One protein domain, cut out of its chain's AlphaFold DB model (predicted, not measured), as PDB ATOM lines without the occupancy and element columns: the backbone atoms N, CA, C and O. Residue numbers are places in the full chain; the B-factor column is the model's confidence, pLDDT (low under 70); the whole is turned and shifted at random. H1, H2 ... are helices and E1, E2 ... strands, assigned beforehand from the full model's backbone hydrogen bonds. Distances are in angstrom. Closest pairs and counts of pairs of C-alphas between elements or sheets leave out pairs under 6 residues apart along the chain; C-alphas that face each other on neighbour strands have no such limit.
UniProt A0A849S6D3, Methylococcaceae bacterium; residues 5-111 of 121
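This is residues 5 to 111 of the 121 residues of a protein of Methylococcaceae bacterium (UniProt A0A849S6D3). One long helix, H2, runs nearly the whole length of the domain, with H1 folded back on its first part as a helical hairpin and H4 packed on its middle stretch. Beside H4 sits a very small parallel sheet of two strands, E2 and E3, while H5 lies about perpendicular to H2, close to its first part, at the end of a long link. The printed part has 107 residues with five named helices and three named strands, in the order E1 H1 H2 E2 H3 H4 E3 H5, and its class is mostly helix. It is compact, with a radius of gyration of the C-alphas of 14.9 A and spans of 43 by 37 by 21 A.

Go first to E1, residues 12 to 14, which pairs with no named strand; its residues 12 to 13 make a short antiparallel pairing with residues 5 to 6. Next look at H1, residues 17 to 23, and H2, residues 30 to 55: they form a hairpin and touch, with the closest C-alphas those of Leu 23 and Arg 33, 5.4 A apart. They run opposite ways at a shallow tilt of 27 degrees, and H2 touches H1 with residues 33 to 40 alone. Back at E1, you find its closest C-alpha to H2 at Cys 14, 7.3 A from that of Ser 44. Further on come E2, residues 60 to 62, H3, residues 66 to 69, H4, residues 71 to 83, and E3, residues 87 to 89. These make a strand-helix-strand unit, two parallel neighbour strands with helices between them, and its crossover is right-handed. The directions of E2 and E3 differ by 21 degrees; look there for N 61 and O 87 at 2.8 A and N 89 and O 61 at 2.9 A, both within hydrogen-bond range. H4 touches H2, with the closest C-alphas those of Thr 77 and Ala 42, 4.7 A apart, and H2 does so with residues 38 to 46 alone. They run the same way at a steep tilt of 37 degrees, only just past shallow. The closest C-alphas of H4 and E3 are those of His 78 and Val 88, 6.2 A apart. H3 and H4 are close but not clearly touching, the C-alphas of Phe 68 and Thr 74 being the closest at 5.3 A. Last comes H5, residues 101 to 110, close to H2 but not clearly touching: the closest C-alphas, those of Phe 103 and Ser 34, are 7.4 A apart, and the lines are about perpendicular at 87 degrees. H5 and H1 are near each other, with 6 pairs of C-alphas within 10 A, while H5 and H4 are apart. In H1 and H4 every O i to N i+4 pair is within hydrogen-bond range, in H2 21 of 22 and in H5 5 of 6; H3 is too short for such a pair.

Find C-alpha 12 at (543.302, 485.231, 888.764), where E1 begins. H1 then covers 9.9 A from first to last C-alpha. From C-alpha 30 at (531.265, 461.773, 902.612), H2 runs 38.1 A to Glu 55. E2 and E3 are each 6.8 A long, as is E1; H3 measures 5.3 A and H4 18.2 A. H5 runs 14.7 A and ends with C-alpha 110 at (538.333, 474.192, 908.734).

The two C-alphas farthest apart are those of Asp 27 and Leu 57, at 43.6 A. The printed part has no cut, and its one long link, E3 to H5, has 11 residues. Read the B-factor column from residue 92 to 111 and you find the model's pLDDT under 70; H5 has a mean of 54, against 82.6 for the printed part.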
ATOM      1  N   SER A   5     537.799 485.781 889.836       90.12
ATOM      2  CA  SER A   5     538.001 487.231 889.897       90.12
ATOM      3  C   SER A   5     539.475 487.568 889.691       90.12
ATOM      4  O   SER A   5     540.327 486.683 889.751       90.12
ATOM      5  N   ARG A   6     539.798 488.840 889.439       88.25
ATOM      6  CA  ARG A   6     541.185 489.321 889.459       88.25
ATOM      7  C   ARG A   6     541.426 490.186 890.675       88.25
ATOM      8  O   ARG A   6     540.578 491.001 891.031       88.25
ATOM      9  N   ASN A   7     542.604 490.049 891.268       89.81
ATOM     10  CA  ASN A   7     543.068 491.006 892.265       89.81
ATOM     11  C   ASN A   7     543.716 492.242 891.614       89.81
ATOM     12  O   ASN A   7     543.887 492.316 890.397       89.81
ATOM     13  N   ALA A   8     544.121 493.203 892.448       87.00
ATOM     14  CA  ALA A   8     544.772 494.443 892.017       87.00
ATOM     15  C   ALA A   8     546.111 494.236 891.275       87.00
ATOM     16  O   ALA A   8     546.570 495.143 890.589       87.00
ATOM     17  N   LEU A   9     546.727 493.053 891.390       88.00
ATOM     18  CA  LEU A   9     547.961 492.680 890.690       88.00
ATOM     19  C   LEU A   9     547.685 491.941 889.366       88.00
ATOM     20  O   LEU A   9     548.615 491.451 888.736       88.00
ATOM     21  N   GLY A  10     546.418 491.824 888.954       83.94
ATOM     22  CA  GLY A  10     546.019 491.141 887.722       83.94
ATOM     23  C   GLY A  10     546.003 489.612 887.813       83.94
ATOM     24  O   GLY A  10     545.713 488.956 886.814       83.94
ATOM     25  N   VAL A  11     546.261 489.033 888.990       86.69
ATOM     26  CA  VAL A  11     546.284 487.580 889.201       86.69
ATOM     27  C   VAL A  11     544.861 487.046 889.336       86.69
ATOM     28  O   VAL A  11     544.050 487.605 890.082       86.69
ATOM     29  N   TRP A  12     544.567 485.949 888.634       87.62
ATOM     30  CA  TRP A  12     543.302 485.231 888.764       87.62
ATOM     31  C   TRP A  12     543.182 484.556 890.131       87.62
ATOM     32  O   TRP A  12     544.072 483.829 890.565       87.62
ATOM     33  N   LEU A  13     542.049 484.782 890.787       87.88
ATOM     34  CA  LEU A  13     541.669 484.189 892.059       87.88
ATOM     35  C   LEU A  13     540.392 483.379 891.885       87.88
ATOM     36  O   LEU A  13     539.422 483.848 891.287       87.88
ATOM     37  N   CYS A  14     540.392 482.179 892.454       87.44
ATOM     38  CA  CYS A  14     539.221 481.325 892.531       87.44
ATOM     39  C   CYS A  14     538.585 481.450 893.915       87.44
ATOM     40  O   CYS A  14     539.276 481.285 894.922       87.44
ATOM     41  N   ASP A  15     537.290 481.765 893.967       87.94
ATOM     42  CA  ASP A  15     536.550 481.823 895.225       87.94
ATOM     43  C   ASP A  15     536.122 480.414 895.657       87.94
ATOM     44  O   ASP A  15     535.263 479.771 895.046       87.94
ATOM     45  N   TRP A  16     536.744 479.941 896.734       87.69
ATOM     46  CA  TRP A  16     536.506 478.627 897.319       87.69
ATOM     47  C   TRP A  16     535.379 478.616 898.353       87.69
ATOM     48  O   TRP A  16     534.952 477.529 898.747       87.69
ATOM     49  N   ALA A  17     534.872 479.774 898.793       87.38
ATOM     50  CA  ALA A  17     533.864 479.846 899.850       87.38
ATOM     51  C   ALA A  17     532.606 479.000 899.553       87.38
ATOM     52  O   ALA A  17     532.178 478.256 900.444       87.38
ATOM     53  N   PRO A  18     532.058 478.985 898.318       86.62
ATOM     54  CA  PRO A  18     530.923 478.122 897.987       86.62
ATOM     55  C   PRO A  18     531.248 476.629 898.120       86.62
ATOM     56  O   PRO A  18     530.390 475.838 898.515       86.62
ATOM     57  N   LEU A  19     532.488 476.232 897.809       87.25
ATOM     58  CA  LEU A  19     532.907 474.842 897.947       87.25
ATOM     59  C   LEU A  19     533.012 474.445 899.414       87.25
ATOM     60  O   LEU A  19     532.518 473.387 899.784       87.25
ATOM     61  N   VAL A  20     533.622 475.293 900.243       86.12
ATOM     62  CA  VAL A  20     533.761 475.041 901.684       86.12
ATOM     63  C   VAL A  20     532.389 474.849 902.328       86.12
ATOM     64  O   VAL A  20     532.193 473.868 903.043       86.12
ATOM     65  N   ALA A  21     531.417 475.707 902.004       87.38
ATOM     66  CA  ALA A  21     530.046 475.563 902.492       87.38
ATOM     67  C   ALA A  21     529.415 474.218 902.078       87.38
ATOM     68  O   ALA A  21     528.808 473.536 902.903       87.38
ATOM     69  N   MET A  22     529.607 473.786 900.824       88.62
ATOM     70  CA  MET A  22     529.131 472.481 900.345       88.62
ATOM     71  C   MET A  22     529.817 471.313 901.076       88.62
ATOM     72  O   MET A  22     529.155 470.348 901.455       88.62
ATOM     73  N   LEU A  23     531.123 471.408 901.344       86.19
ATOM     74  CA  LEU A  23     531.875 470.382 902.075       86.19
ATOM     75  C   LEU A  23     531.508 470.290 903.558       86.19
ATOM     76  O   LEU A  23     531.728 469.252 904.177       86.19
ATOM     77  N   GLN A  24     530.946 471.347 904.130       87.12
ATOM     78  CA  GLN A  24     530.463 471.352 905.508       87.12
ATOM     79  C   GLN A  24     528.996 470.925 905.622       87.12
ATOM     80  O   GLN A  24     528.510 470.752 906.736       87.12
ATOM     81  N   ASN A  25     528.296 470.722 904.501       87.50
ATOM     82  CA  ASN A  25     526.894 470.324 904.511       87.50
ATOM     83  C   ASN A  25     526.740 468.906 905.110       87.50
ATOM     84  O   ASN A  25     527.211 467.940 904.490       87.50
ATOM     85  N   PRO A  26     526.089 468.757 906.283       86.88
ATOM     86  CA  PRO A  26     525.933 467.468 906.954       86.88
ATOM     87  C   PRO A  26     524.966 466.525 906.228       86.88
ATOM     88  O   PRO A  26     525.092 465.313 906.385       86.88
ATOM     89  N   ASP A  27     524.070 467.055 905.391       94.00
ATOM     90  CA  ASP A  27     523.060 466.280 904.657       94.00
ATOM     91  C   ASP A  27     523.663 465.482 903.492       94.00
ATOM     92  O   ASP A  27     523.048 464.560 902.956       94.00
ATOM     93  N   LEU A  28     524.888 465.820 903.083       88.12
ATOM     94  CA  LEU A  28     525.609 465.098 902.044       88.12
ATOM     95  C   LEU A  28     526.392 463.922 902.633       88.12
ATOM     96  O   LEU A  28     526.945 463.983 903.731       88.12
ATOM     97  N   SER A  29     526.517 462.835 901.876       89.38
ATOM     98  CA  SER A  29     527.431 461.757 902.254       89.38
ATOM     99  C   SER A  29     528.890 462.199 902.083       89.38
ATOM    100  O   SER A  29     529.205 463.087 901.288       89.38
ATOM    101  N   ILE A  30     529.818 461.544 902.791       82.19
ATOM    102  CA  ILE A  30     531.265 461.773 902.612       82.19
ATOM    103  C   ILE A  30     531.665 461.559 901.145       82.19
ATOM    104  O   ILE A  30     532.421 462.352 900.585       82.19
ATOM    105  N   ALA A  31     531.109 460.526 900.505       83.75
ATOM    106  CA  ALA A  31     531.353 460.230 899.099       83.75
ATOM    107  C   ALA A  31     530.854 461.353 898.174       83.75
ATOM    108  O   ALA A  31     531.587 461.767 897.280       83.75
ATOM    109  N   ALA A  32     529.652 461.891 898.416       86.06
ATOM    110  CA  ALA A  32     529.100 462.991 897.624       86.06
ATOM    111  C   ALA A  32     529.942 464.267 897.763       86.06
ATOM    112  O   ALA A  32     530.320 464.873 896.761       86.06
ATOM    113  N   ARG A  33     530.317 464.633 898.996       86.00
ATOM    114  CA  ARG A  33     531.203 465.778 899.255       86.00
ATOM    115  C   ARG A  33     532.556 465.622 898.567       86.00
ATOM    116  O   ARG A  33     533.028 466.559 897.927       86.00
ATOM    117  N   SER A  34     533.151 464.431 898.650       83.25
ATOM    118  CA  SER A  34     534.407 464.115 897.968       83.25
ATOM    119  C   SER A  34     534.270 464.247 896.451       83.25
ATOM    120  O   SER A  34     535.067 464.944 895.826       83.25
ATOM    121  N   ALA A  35     533.235 463.666 895.842       85.12
ATOM    122  CA  ALA A  35     533.009 463.777 894.402       85.12
ATOM    123  C   ALA A  35     532.848 465.243 893.958       85.12
ATOM    124  O   ALA A  35     533.493 465.679 893.004       85.12
ATOM    125  N   CYS A  36     532.058 466.034 894.692       88.06
ATOM    126  CA  CYS A  36     531.878 467.455 894.403       88.06
ATOM    127  C   CYS A  36     533.167 468.272 894.588       88.06
ATOM    128  O   CYS A  36     533.401 469.197 893.808       88.06
ATOM    129  N   PHE A  37     534.013 467.937 895.569       86.69
ATOM    130  CA  PHE A  37     535.338 468.542 895.729       86.69
ATOM    131  C   PHE A  37     536.211 468.313 894.495       86.69
ATOM    132  O   PHE A  37     536.652 469.278 893.869       86.69
ATOM    133  N   HIS A  38     536.410 467.045 894.125       86.00
ATOM    134  CA  HIS A  38     537.238 466.661 892.984       86.00
ATOM    135  C   HIS A  38     536.744 467.331 891.703       86.00
ATOM    136  O   HIS A  38     537.540 467.888 890.944       86.00
ATOM    137  N   ALA A  39     535.425 467.348 891.501       89.25
ATOM    138  CA  ALA A  39     534.846 467.965 890.324       89.25
ATOM    139  C   ALA A  39     535.024 469.487 890.296       89.25
ATOM    140  O   ALA A  39     535.382 470.052 889.264       89.25
ATOM    141  N   SER A  40     534.826 470.153 891.435       90.19
ATOM    142  CA  SER A  40     534.979 471.607 891.530       90.19
ATOM    143  C   SER A  40     536.425 472.041 891.311       90.19
ATOM    144  O   SER A  40     536.660 473.010 890.590       90.19
ATOM    145  N   LEU A  41     537.394 471.314 891.874       89.44
ATOM    146  CA  LEU A  41     538.817 471.578 891.670       89.44
ATOM    147  C   LEU A  41     539.214 471.398 890.196       89.44
ATOM    148  O   LEU A  41     539.788 472.315 889.610       89.44
ATOM    149  N   ALA A  42     538.844 470.274 889.576       92.12
ATOM    150  CA  ALA A  42     539.161 469.992 888.176       92.12
ATOM    151  C   ALA A  42     538.577 471.047 887.215       92.12
ATOM    152  O   ALA A  42     539.294 471.587 886.371       92.12
ATOM    153  N   LEU A  43     537.300 471.416 887.385       93.25
ATOM    154  CA  LEU A  43     536.659 472.463 886.577       93.25
ATOM    155  C   LEU A  43     537.326 473.832 886.767       93.25
ATOM    156  O   LEU A  43     537.515 474.573 885.802       93.25
ATOM    157  N   SER A  44     537.737 474.157 887.993       92.19
ATOM    158  CA  SER A  44     538.406 475.428 888.294       92.19
ATOM    159  C   SER A  44     539.789 475.523 887.652       92.19
ATOM    160  O   SER A  44     540.183 476.599 887.204       92.19
ATOM    161  N   ILE A  45     540.520 474.409 887.559       92.62
ATOM    162  CA  ILE A  45     541.797 474.337 886.832       92.62
ATOM    163  C   ILE A  45     541.574 474.604 885.340       92.62
ATOM    164  O   ILE A  45     542.260 475.442 884.755       92.62
ATOM    165  N   VAL A  46     540.583 473.946 884.733       94.88
ATOM    166  CA  VAL A  46     540.260 474.103 883.303       94.88
ATOM    167  C   VAL A  46     539.898 475.547 882.980       94.88
ATOM    168  O   VAL A  46     540.419 476.116 882.021       94.88
ATOM    169  N   LYS A  47     539.056 476.172 883.805       93.12
ATOM    170  CA  LYS A  47     538.683 477.575 883.622       93.12
ATOM    171  C   LYS A  47     539.872 478.514 883.710       93.12
ATOM    172  O   LYS A  47     539.998 479.399 882.871       93.12
ATOM    173  N   GLN A  48     540.740 478.330 884.701       92.56
ATOM    174  CA  GLN A  48     541.941 479.154 884.830       92.56
ATOM    175  C   GLN A  48     542.849 478.995 883.611       92.56
ATOM    176  O   GLN A  48     543.290 479.997 883.058       92.56
ATOM    177  N   ALA A  49     543.055 477.767 883.125       94.19
ATOM    178  CA  ALA A  49     543.820 477.528 881.904       94.19
ATOM    179  C   ALA A  49     543.192 478.229 880.685       94.19
ATOM    180  O   ALA A  49     543.898 478.864 879.907       94.19
ATOM    181  N   GLN A  50     541.866 478.178 880.530       93.88
ATOM    182  CA  GLN A  50     541.162 478.877 879.448       93.88
ATOM    183  C   GLN A  50     541.303 480.399 879.540       93.88
ATOM    184  O   GLN A  50     541.554 481.037 878.521       93.88
ATOM    185  N   GLN A  51     541.171 480.977 880.739       92.00
ATOM    186  CA  GLN A  51     541.350 482.417 880.936       92.00
ATOM    187  C   GLN A  51     542.784 482.844 880.624       92.00
ATOM    188  O   GLN A  51     542.985 483.761 879.833       92.00
ATOM    189  N   LEU A  52     543.775 482.118 881.146       92.19
ATOM    190  CA  LEU A  52     545.182 482.393 880.870       92.19
ATOM    191  C   LEU A  52     545.512 482.250 879.381       92.19
ATOM    192  O   LEU A  52     546.313 483.025 878.871       92.19
ATOM    193  N   ARG A  53     544.890 481.306 878.660       93.44
ATOM    194  CA  ARG A  53     545.100 481.140 877.210       93.44
ATOM    195  C   ARG A  53     544.611 482.350 876.404       93.44
ATOM    196  O   ARG A  53     545.134 482.608 875.324       93.44
ATOM    197  N   ASN A  54     543.639 483.105 876.921       89.62
ATOM    198  CA  ASN A  54     543.188 484.350 876.293       89.62
ATOM    199  C   ASN A  54     544.206 485.496 876.459       89.62
ATOM    200  O   ASN A  54     544.141 486.477 875.724       89.62
ATOM    201  N   GLU A  55     545.136 485.381 877.410       89.25
ATOM    202  CA  GLU A  55     546.165 486.389 877.711       89.25
ATOM    203  C   GLU A  55     547.551 485.997 877.200       89.25
ATOM    204  O   GLU A  55     548.362 486.849 876.835       89.25
ATOM    205  N   HIS A  56     547.833 484.698 877.194       90.06
ATOM    206  CA  HIS A  56     549.129 484.127 876.882       90.06
ATOM    207  C   HIS A  56     548.955 482.967 875.909       90.06
ATOM    208  O   HIS A  56     548.146 482.066 876.122       90.06
ATOM    209  N   LEU A  57     549.753 482.955 874.844       90.44
ATOM    210  CA  LEU A  57     549.724 481.867 873.874       90.44
ATOM    211  C   LEU A  57     550.408 480.628 874.458       90.44
ATOM    212  O   LEU A  57     551.633 480.536 874.493       90.44
ATOM    213  N   PHE A  58     549.604 479.658 874.890       95.50
ATOM    214  CA  PHE A  58     550.059 478.313 875.226       95.50
ATOM    215  C   PHE A  58     548.984 477.275 874.897       95.50
ATOM    216  O   PHE A  58     547.784 477.557 874.875       95.50
ATOM    217  N   THR A  59     549.431 476.048 874.659       93.38
ATOM    218  CA  THR A  59     548.565 474.904 874.338       93.38
ATOM    219  C   THR A  59     548.777 473.726 875.279       93.38
ATOM    220  O   THR A  59     547.993 472.784 875.251       93.38
ATOM    221  N   ALA A  60     549.803 473.781 876.132       95.62
ATOM    222  CA  ALA A  60     550.199 472.698 877.018       95.62
ATOM    223  C   ALA A  60     549.961 473.037 878.494       95.62
ATOM    224  O   ALA A  60     550.271 474.141 878.936       95.62
ATOM    225  N   VAL A  61     549.468 472.066 879.264       95.94
ATOM    226  CA  VAL A  61     549.286 472.154 880.720       95.94
ATOM    227  C   VAL A  61     549.962 470.959 881.388       95.94
ATOM    228  O   VAL A  61     549.691 469.813 881.038       95.94
ATOM    229  N   GLY A  62     550.834 471.215 882.364       93.50
ATOM    230  CA  GLY A  62     551.430 470.176 883.208       93.50
ATOM    231  C   GLY A  62     550.689 470.040 884.539       93.50
ATOM    232  O   GLY A  62     550.561 471.024 885.266       93.50
ATOM    233  N   LEU A  63     550.229 468.836 884.881       91.75
ATOM    234  CA  LEU A  63     549.599 468.522 886.169       91.75
ATOM    235  C   LEU A  63     550.651 467.954 887.127       91.75
ATOM    236  O   LEU A  63     551.072 466.817 886.963       91.75
ATOM    237  N   THR A  64     551.112 468.734 888.109       85.44
ATOM    238  CA  THR A  64     552.255 468.352 888.966       85.44
ATOM    239  C   THR A  64     552.020 468.639 890.452       85.44
ATOM    240  O   THR A  64     551.142 469.415 890.818       85.44
ATOM    241  N   GLY A  65     552.835 468.037 891.321       81.00
ATOM    242  CA  GLY A  65     552.725 468.176 892.776       81.00
ATOM    243  C   GLY A  65     551.840 467.104 893.421       81.00
ATOM    244  O   GLY A  65     551.121 466.376 892.739       81.00
ATOM    245  N   GLY A  66     551.902 466.998 894.755       77.62
ATOM    246  CA  GLY A  66     551.278 465.902 895.519       77.62
ATOM    247  C   GLY A  66     549.764 465.757 895.325       77.62
ATOM    248  O   GLY A  66     549.242 464.650 895.378       77.62
ATOM    249  N   VAL A  67     549.061 466.849 895.009       81.12
ATOM    250  CA  VAL A  67     547.613 466.842 894.728       81.12
ATOM    251  C   VAL A  67     547.267 465.954 893.526       81.12
ATOM    252  O   VAL A  67     546.275 465.232 893.565       81.12
ATOM    253  N   PHE A  68     548.109 465.940 892.487       84.56
ATOM    254  CA  PHE A  68     547.894 465.127 891.285       84.56
ATOM    255  C   PHE A  68     548.486 463.710 891.383       84.56
ATOM    256  O   PHE A  68     548.522 462.986 890.390       84.56
ATOM    257  N   GLN A  69     548.895 463.266 892.576       81.25
ATOM    258  CA  GLN A  69     549.086 461.832 892.848       81.25
ATOM    259  C   GLN A  69     547.739 461.117 893.055       81.25
ATOM    260  O   GLN A  69     547.644 459.900 892.914       81.25
ATOM    261  N   ASN A  70     546.658 461.861 893.321       81.56
ATOM    262  CA  ASN A  70     545.309 461.314 893.344       81.56
ATOM    263  C   ASN A  70     544.860 460.949 891.920       81.56
ATOM    264  O   ASN A  70     544.471 461.815 891.137       81.56
ATOM    265  N   ARG A  71     544.879 459.649 891.605       82.12
ATOM    266  CA  ARG A  71     544.533 459.118 890.280       82.12
ATOM    267  C   ARG A  71     543.193 459.636 889.752       82.12
ATOM    268  O   ARG A  71     543.136 460.073 888.608       82.12
ATOM    269  N   LEU A  72     542.145 459.624 890.578       82.19
ATOM    270  CA  LEU A  72     540.806 460.048 890.158       82.19
ATOM    271  C   LEU A  72     540.786 461.537 889.792       82.19
ATOM    272  O   LEU A  72     540.235 461.910 888.757       82.19
ATOM    273  N   LEU A  73     541.413 462.386 890.616       86.88
ATOM    274  CA  LEU A  73     541.533 463.816 890.325       86.88
ATOM    275  C   LEU A  73     542.296 464.057 889.024       86.88
ATOM    276  O   LEU A  73     541.883 464.876 888.201       86.88
ATOM    277  N   THR A  74     543.422 463.368 888.865       89.88
ATOM    278  CA  THR A  74     544.342 463.552 887.746       89.88
ATOM    279  C   THR A  74     543.709 463.115 886.438       89.88
ATOM    280  O   THR A  74     543.715 463.896 885.490       89.88
ATOM    281  N   GLU A  75     543.096 461.931 886.393       89.12
ATOM    282  CA  GLU A  75     542.365 461.450 885.218       89.12
ATOM    283  C   GLU A  75     541.223 462.403 884.856       89.12
ATOM    284  O   GLU A  75     541.105 462.817 883.703       89.12
ATOM    285  N   TYR A  76     540.430 462.829 885.843       90.88
ATOM    286  CA  TYR A  76     539.299 463.713 885.579       90.88
ATOM    287  C   TYR A  76     539.737 465.093 885.067       90.88
ATOM    288  O   TYR A  76     539.203 465.593 884.074       90.88
ATOM    289  N   THR A  77     540.755 465.691 885.691       93.88
ATOM    290  CA  THR A  77     541.318 466.981 885.260       93.88
ATOM    291  C   THR A  77     541.936 466.875 883.867       93.88
ATOM    292  O   THR A  77     541.719 467.751 883.030       93.88
ATOM    293  N   HIS A  78     542.666 465.790 883.598       94.62
ATOM    294  CA  HIS A  78     543.261 465.512 882.296       94.62
ATOM    295  C   HIS A  78     542.195 465.437 881.199       94.62
ATOM    296  O   HIS A  78     542.301 466.148 880.200       94.62
ATOM    297  N   THR A  79     541.134 464.648 881.400       94.75
ATOM    298  CA  THR A  79     540.032 464.527 880.437       94.75
ATOM    299  C   THR A  79     539.381 465.877 880.138       94.75
ATOM    300  O   THR A  79     539.156 466.203 878.973       94.75
ATOM    301  N   LEU A  80     539.107 466.692 881.161       96.25
ATOM    302  CA  LEU A  80     538.475 467.997 880.957       96.25
ATOM    303  C   LEU A  80     539.395 468.996 880.240       96.25
ATOM    304  O   LEU A  80     538.934 469.750 879.382       96.25
ATOM    305  N   LEU A  81     540.692 469.002 880.552       97.00
ATOM    306  CA  LEU A  81     541.666 469.858 879.871       97.00
ATOM    307  C   LEU A  81     541.846 469.459 878.402       97.00
ATOM    308  O   LEU A  81     541.866 470.333 877.535       97.00
ATOM    309  N   GLN A  82     541.909 468.159 878.108       96.81
ATOM    310  CA  GLN A  82     541.939 467.670 876.729       96.81
ATOM    311  C   GLN A  82     540.681 468.078 875.959       96.81
ATOM    312  O   GLN A  82     540.787 468.594 874.848       96.81
ATOM    313  N   ALA A  83     539.497 467.935 876.565       97.00
ATOM    314  CA  ALA A  83     538.240 468.385 875.965       97.00
ATOM    315  C   ALA A  83     538.212 469.908 875.717       97.00
ATOM    316  O   ALA A  83     537.581 470.370 874.769       97.00
ATOM    317  N   ALA A  84     538.933 470.694 876.523       96.12
ATOM    318  CA  ALA A  84     539.121 472.135 876.333       96.12
ATOM    319  C   ALA A  84     540.229 472.502 875.315       96.12
ATOM    320  O   ALA A  84     540.528 473.691 875.115       96.12
ATOM    321  N   GLY A  85     540.831 471.504 874.659       96.56
ATOM    322  CA  GLY A  85     541.831 471.668 873.606       96.56
ATOM    323  C   GLY A  85     543.258 471.885 874.110       96.56
ATOM    324  O   GLY A  85     544.052 472.503 873.404       96.56
ATOM    325  N   PHE A  86     543.582 471.442 875.327       97.38
ATOM    326  CA  PHE A  86     544.950 471.475 875.849       97.38
ATOM    327  C   PHE A  86     545.655 470.128 875.674       97.38
ATOM    328  O   PHE A  86     545.076 469.067 875.908       97.38
ATOM    329  N   THR A  87     546.943 470.173 875.345       96.88
ATOM    330  CA  THR A  87     547.861 469.047 875.531       96.88
ATOM    331  C   THR A  87     548.183 468.939 877.017       96.88
ATOM    332  O   THR A  87     548.610 469.919 877.626       96.88
ATOM    333  N   VAL A  88     547.987 467.769 877.620       95.81
ATOM    334  CA  VAL A  88     548.172 467.584 879.064       95.81
ATOM    335  C   VAL A  88     549.362 466.670 879.331       95.81
ATOM    336  O   VAL A  88     549.458 465.593 878.749       95.81
ATOM    337  N   TYR A  89     550.245 467.094 880.232       93.00
ATOM    338  CA  TYR A  89     551.384 466.308 880.700       93.00
ATOM    339  C   TYR A  89     551.196 465.933 882.166       93.00
ATOM    340  O   TYR A  89     550.864 466.782 882.993       93.00
ATOM    341  N   ILE A  90     551.433 464.662 882.487       86.69
ATOM    342  CA  ILE A  90     551.353 464.115 883.842       86.69
ATOM    343  C   ILE A  90     552.708 463.453 884.163       86.69
ATOM    344  O   ILE A  90     553.259 462.784 883.287       86.69
ATOM    345  N   PRO A  91     553.269 463.626 885.374       75.69
ATOM    346  CA  PRO A  91     554.463 462.918 885.822       75.69
ATOM    347  C   PRO A  91     554.291 461.395 885.757       75.69
ATOM    348  O   PRO A  91     553.256 460.863 886.144       75.69
ATOM    349  N   GLU A  92     555.335 460.694 885.321       63.81
ATOM    350  CA  GLU A  92     555.332 459.245 885.052       63.81
ATOM    351  C   GLU A  92     555.127 458.368 886.309       63.81
ATOM    352  O   GLU A  92     554.771 457.196 886.205       63.81
ATOM    353  N   HIS A  93     555.298 458.929 887.510       59.00
ATOM    354  CA  HIS A  93     555.122 458.230 888.786       59.00
ATOM    355  C   HIS A  93     553.856 458.718 889.515       59.00
ATOM    356  O   HIS A  93     553.900 459.697 890.262       59.00
ATOM    357  N   LEU A  94     552.729 458.019 889.329       55.12
ATOM    358  CA  LEU A  94     551.574 458.118 890.231       55.12
ATOM    359  C   LEU A  94     551.577 456.930 891.204       55.12
ATOM    360  O   LEU A  94     551.205 455.826 890.798       55.12
ATOM    361  N   PRO A  95     551.958 457.109 892.481       50.38
ATOM    362  CA  PRO A  95     551.676 456.102 893.491       50.38
ATOM    363  C   PRO A  95     550.154 455.983 893.684       50.38
ATOM    364  O   PRO A  95     549.443 456.973 893.844       50.38
ATOM    365  N   SER A  96     549.650 454.751 893.606       52.81
ATOM    366  CA  SER A  96     548.231 454.422 893.761       52.81
ATOM    367  C   SER A  96     547.738 454.640 895.198       52.81
ATOM    368  O   SER A  96     548.380 454.197 896.142       52.81
ATOM    369  N   ASN A  97     546.513 455.169 895.305       51.75
ATOM    370  CA  ASN A  97     545.613 455.150 896.470       51.75
ATOM    371  C   ASN A  97     545.903 456.085 897.661       51.75
ATOM    372  O   ASN A  97     546.016 455.614 898.783       51.75
ATOM    373  N   ASP A  98     545.809 457.405 897.458       55.22
ATOM    374  CA  ASP A  98     545.647 458.379 898.562       55.22
ATOM    375  C   ASP A  98     544.489 459.370 898.336       55.22
ATOM    376  O   ASP A  98     544.559 460.559 898.659       55.22
ATOM    377  N   ALA A  99     543.348 458.885 897.827       49.31
ATOM    378  CA  ALA A  99     542.133 459.701 897.679       49.31
ATOM    379  C   ALA A  99     541.627 460.327 899.007       49.31
ATOM    380  O   ALA A  99     540.762 461.202 898.984       49.31
ATOM    381  N   GLY A 100     542.161 459.894 900.159       47.94
ATOM    382  CA  GLY A 100     541.798 460.373 901.494       47.94
ATOM    383  C   GLY A 100     542.667 461.499 902.075       47.94
ATOM    384  O   GLY A 100     542.193 462.196 902.973       47.94
ATOM    385  N   ILE A 101     543.896 461.729 901.589       49.34
ATOM    386  CA  ILE A 101     544.831 462.654 902.270       49.34
ATOM    387  C   ILE A 101     544.484 464.127 902.004       49.34
ATOM    388  O   ILE A 101     544.490 464.938 902.930       49.34
ATOM    389  N   SER A 102     544.090 464.489 900.777       54.41
ATOM    390  CA  SER A 102     543.762 465.890 900.448       54.41
ATOM    391  C   SER A 102     542.482 466.390 901.135       54.41
ATOM    392  O   SER A 102     542.360 467.578 901.421       54.41
ATOM    393  N   PHE A 103     541.537 465.493 901.442       52.50
ATOM    394  CA  PHE A 103     540.301 465.835 902.153       52.50
ATOM    395  C   PHE A 103     540.536 466.066 903.649       52.50
ATOM    396  O   PHE A 103     540.038 467.052 904.201       52.50
ATOM    397  N   GLY A 104     541.321 465.189 904.291       51.50
ATOM    398  CA  GLY A 104     541.634 465.283 905.720       51.50
ATOM    399  C   GLY A 104     542.267 466.623 906.086       51.50
ATOM    400  O   GLY A 104     541.837 467.258 907.040       51.50
ATOM    401  N   GLN A 105     543.192 467.118 905.260       57.75
ATOM    402  CA  GLN A 105     543.878 468.390 905.508       57.75
ATOM    403  C   GLN A 105     542.960 469.616 905.376       57.75
ATOM    404  O   GLN A 105     543.063 470.545 906.173       57.75
ATOM    405  N   ILE A 106     542.035 469.633 904.407       56.41
ATOM    406  CA  ILE A 106     541.124 470.773 904.205       56.41
ATOM    407  C   ILE A 106     540.073 470.839 905.323       56.41
ATOM    408  O   ILE A 106     539.803 471.920 905.850       56.41
ATOM    409  N   ILE A 107     539.503 469.695 905.726       56.94
ATOM    410  CA  ILE A 107     538.538 469.657 906.836       56.94
ATOM    411  C   ILE A 107     539.214 469.900 908.185       56.94
ATOM    412  O   ILE A 107     538.659 470.634 908.998       56.94
ATOM    413  N   GLU A 108     540.400 469.340 908.434       52.62
ATOM    414  CA  GLU A 108     541.117 469.554 909.698       52.62
ATOM    415  C   GLU A 108     541.459 471.037 909.909       52.62
ATOM    416  O   GLU A 108     541.314 471.553 911.017       52.62
ATOM    417  N   VAL A 109     541.826 471.761 908.845       54.78
ATOM    418  CA  VAL A 109     542.066 473.212 908.918       54.78
ATOM    419  C   VAL A 109     540.765 473.994 909.143       54.78
ATOM    420  O   VAL A 109     540.766 474.960 909.905       54.78
ATOM    421  N   GLY A 110     539.648 473.565 908.548       49.41
ATOM    422  CA  GLY A 110     538.333 474.192 908.734       49.41
ATOM    423  C   GLY A 110     537.646 473.881 910.071       49.41
ATOM    424  O   GLY A 110     536.698 474.575 910.429       49.41
ATOM    425  N   ASN A 111     538.106 472.863 910.805       45.09
ATOM    426  CA  ASN A 111     537.473 472.375 912.033       45.09
ATOM    427  C   ASN A 111     538.356 472.522 913.284       45.09
ATOM    428  O   ASN A 111     538.135 471.827 914.273       45.09
TER     429      ASN A 111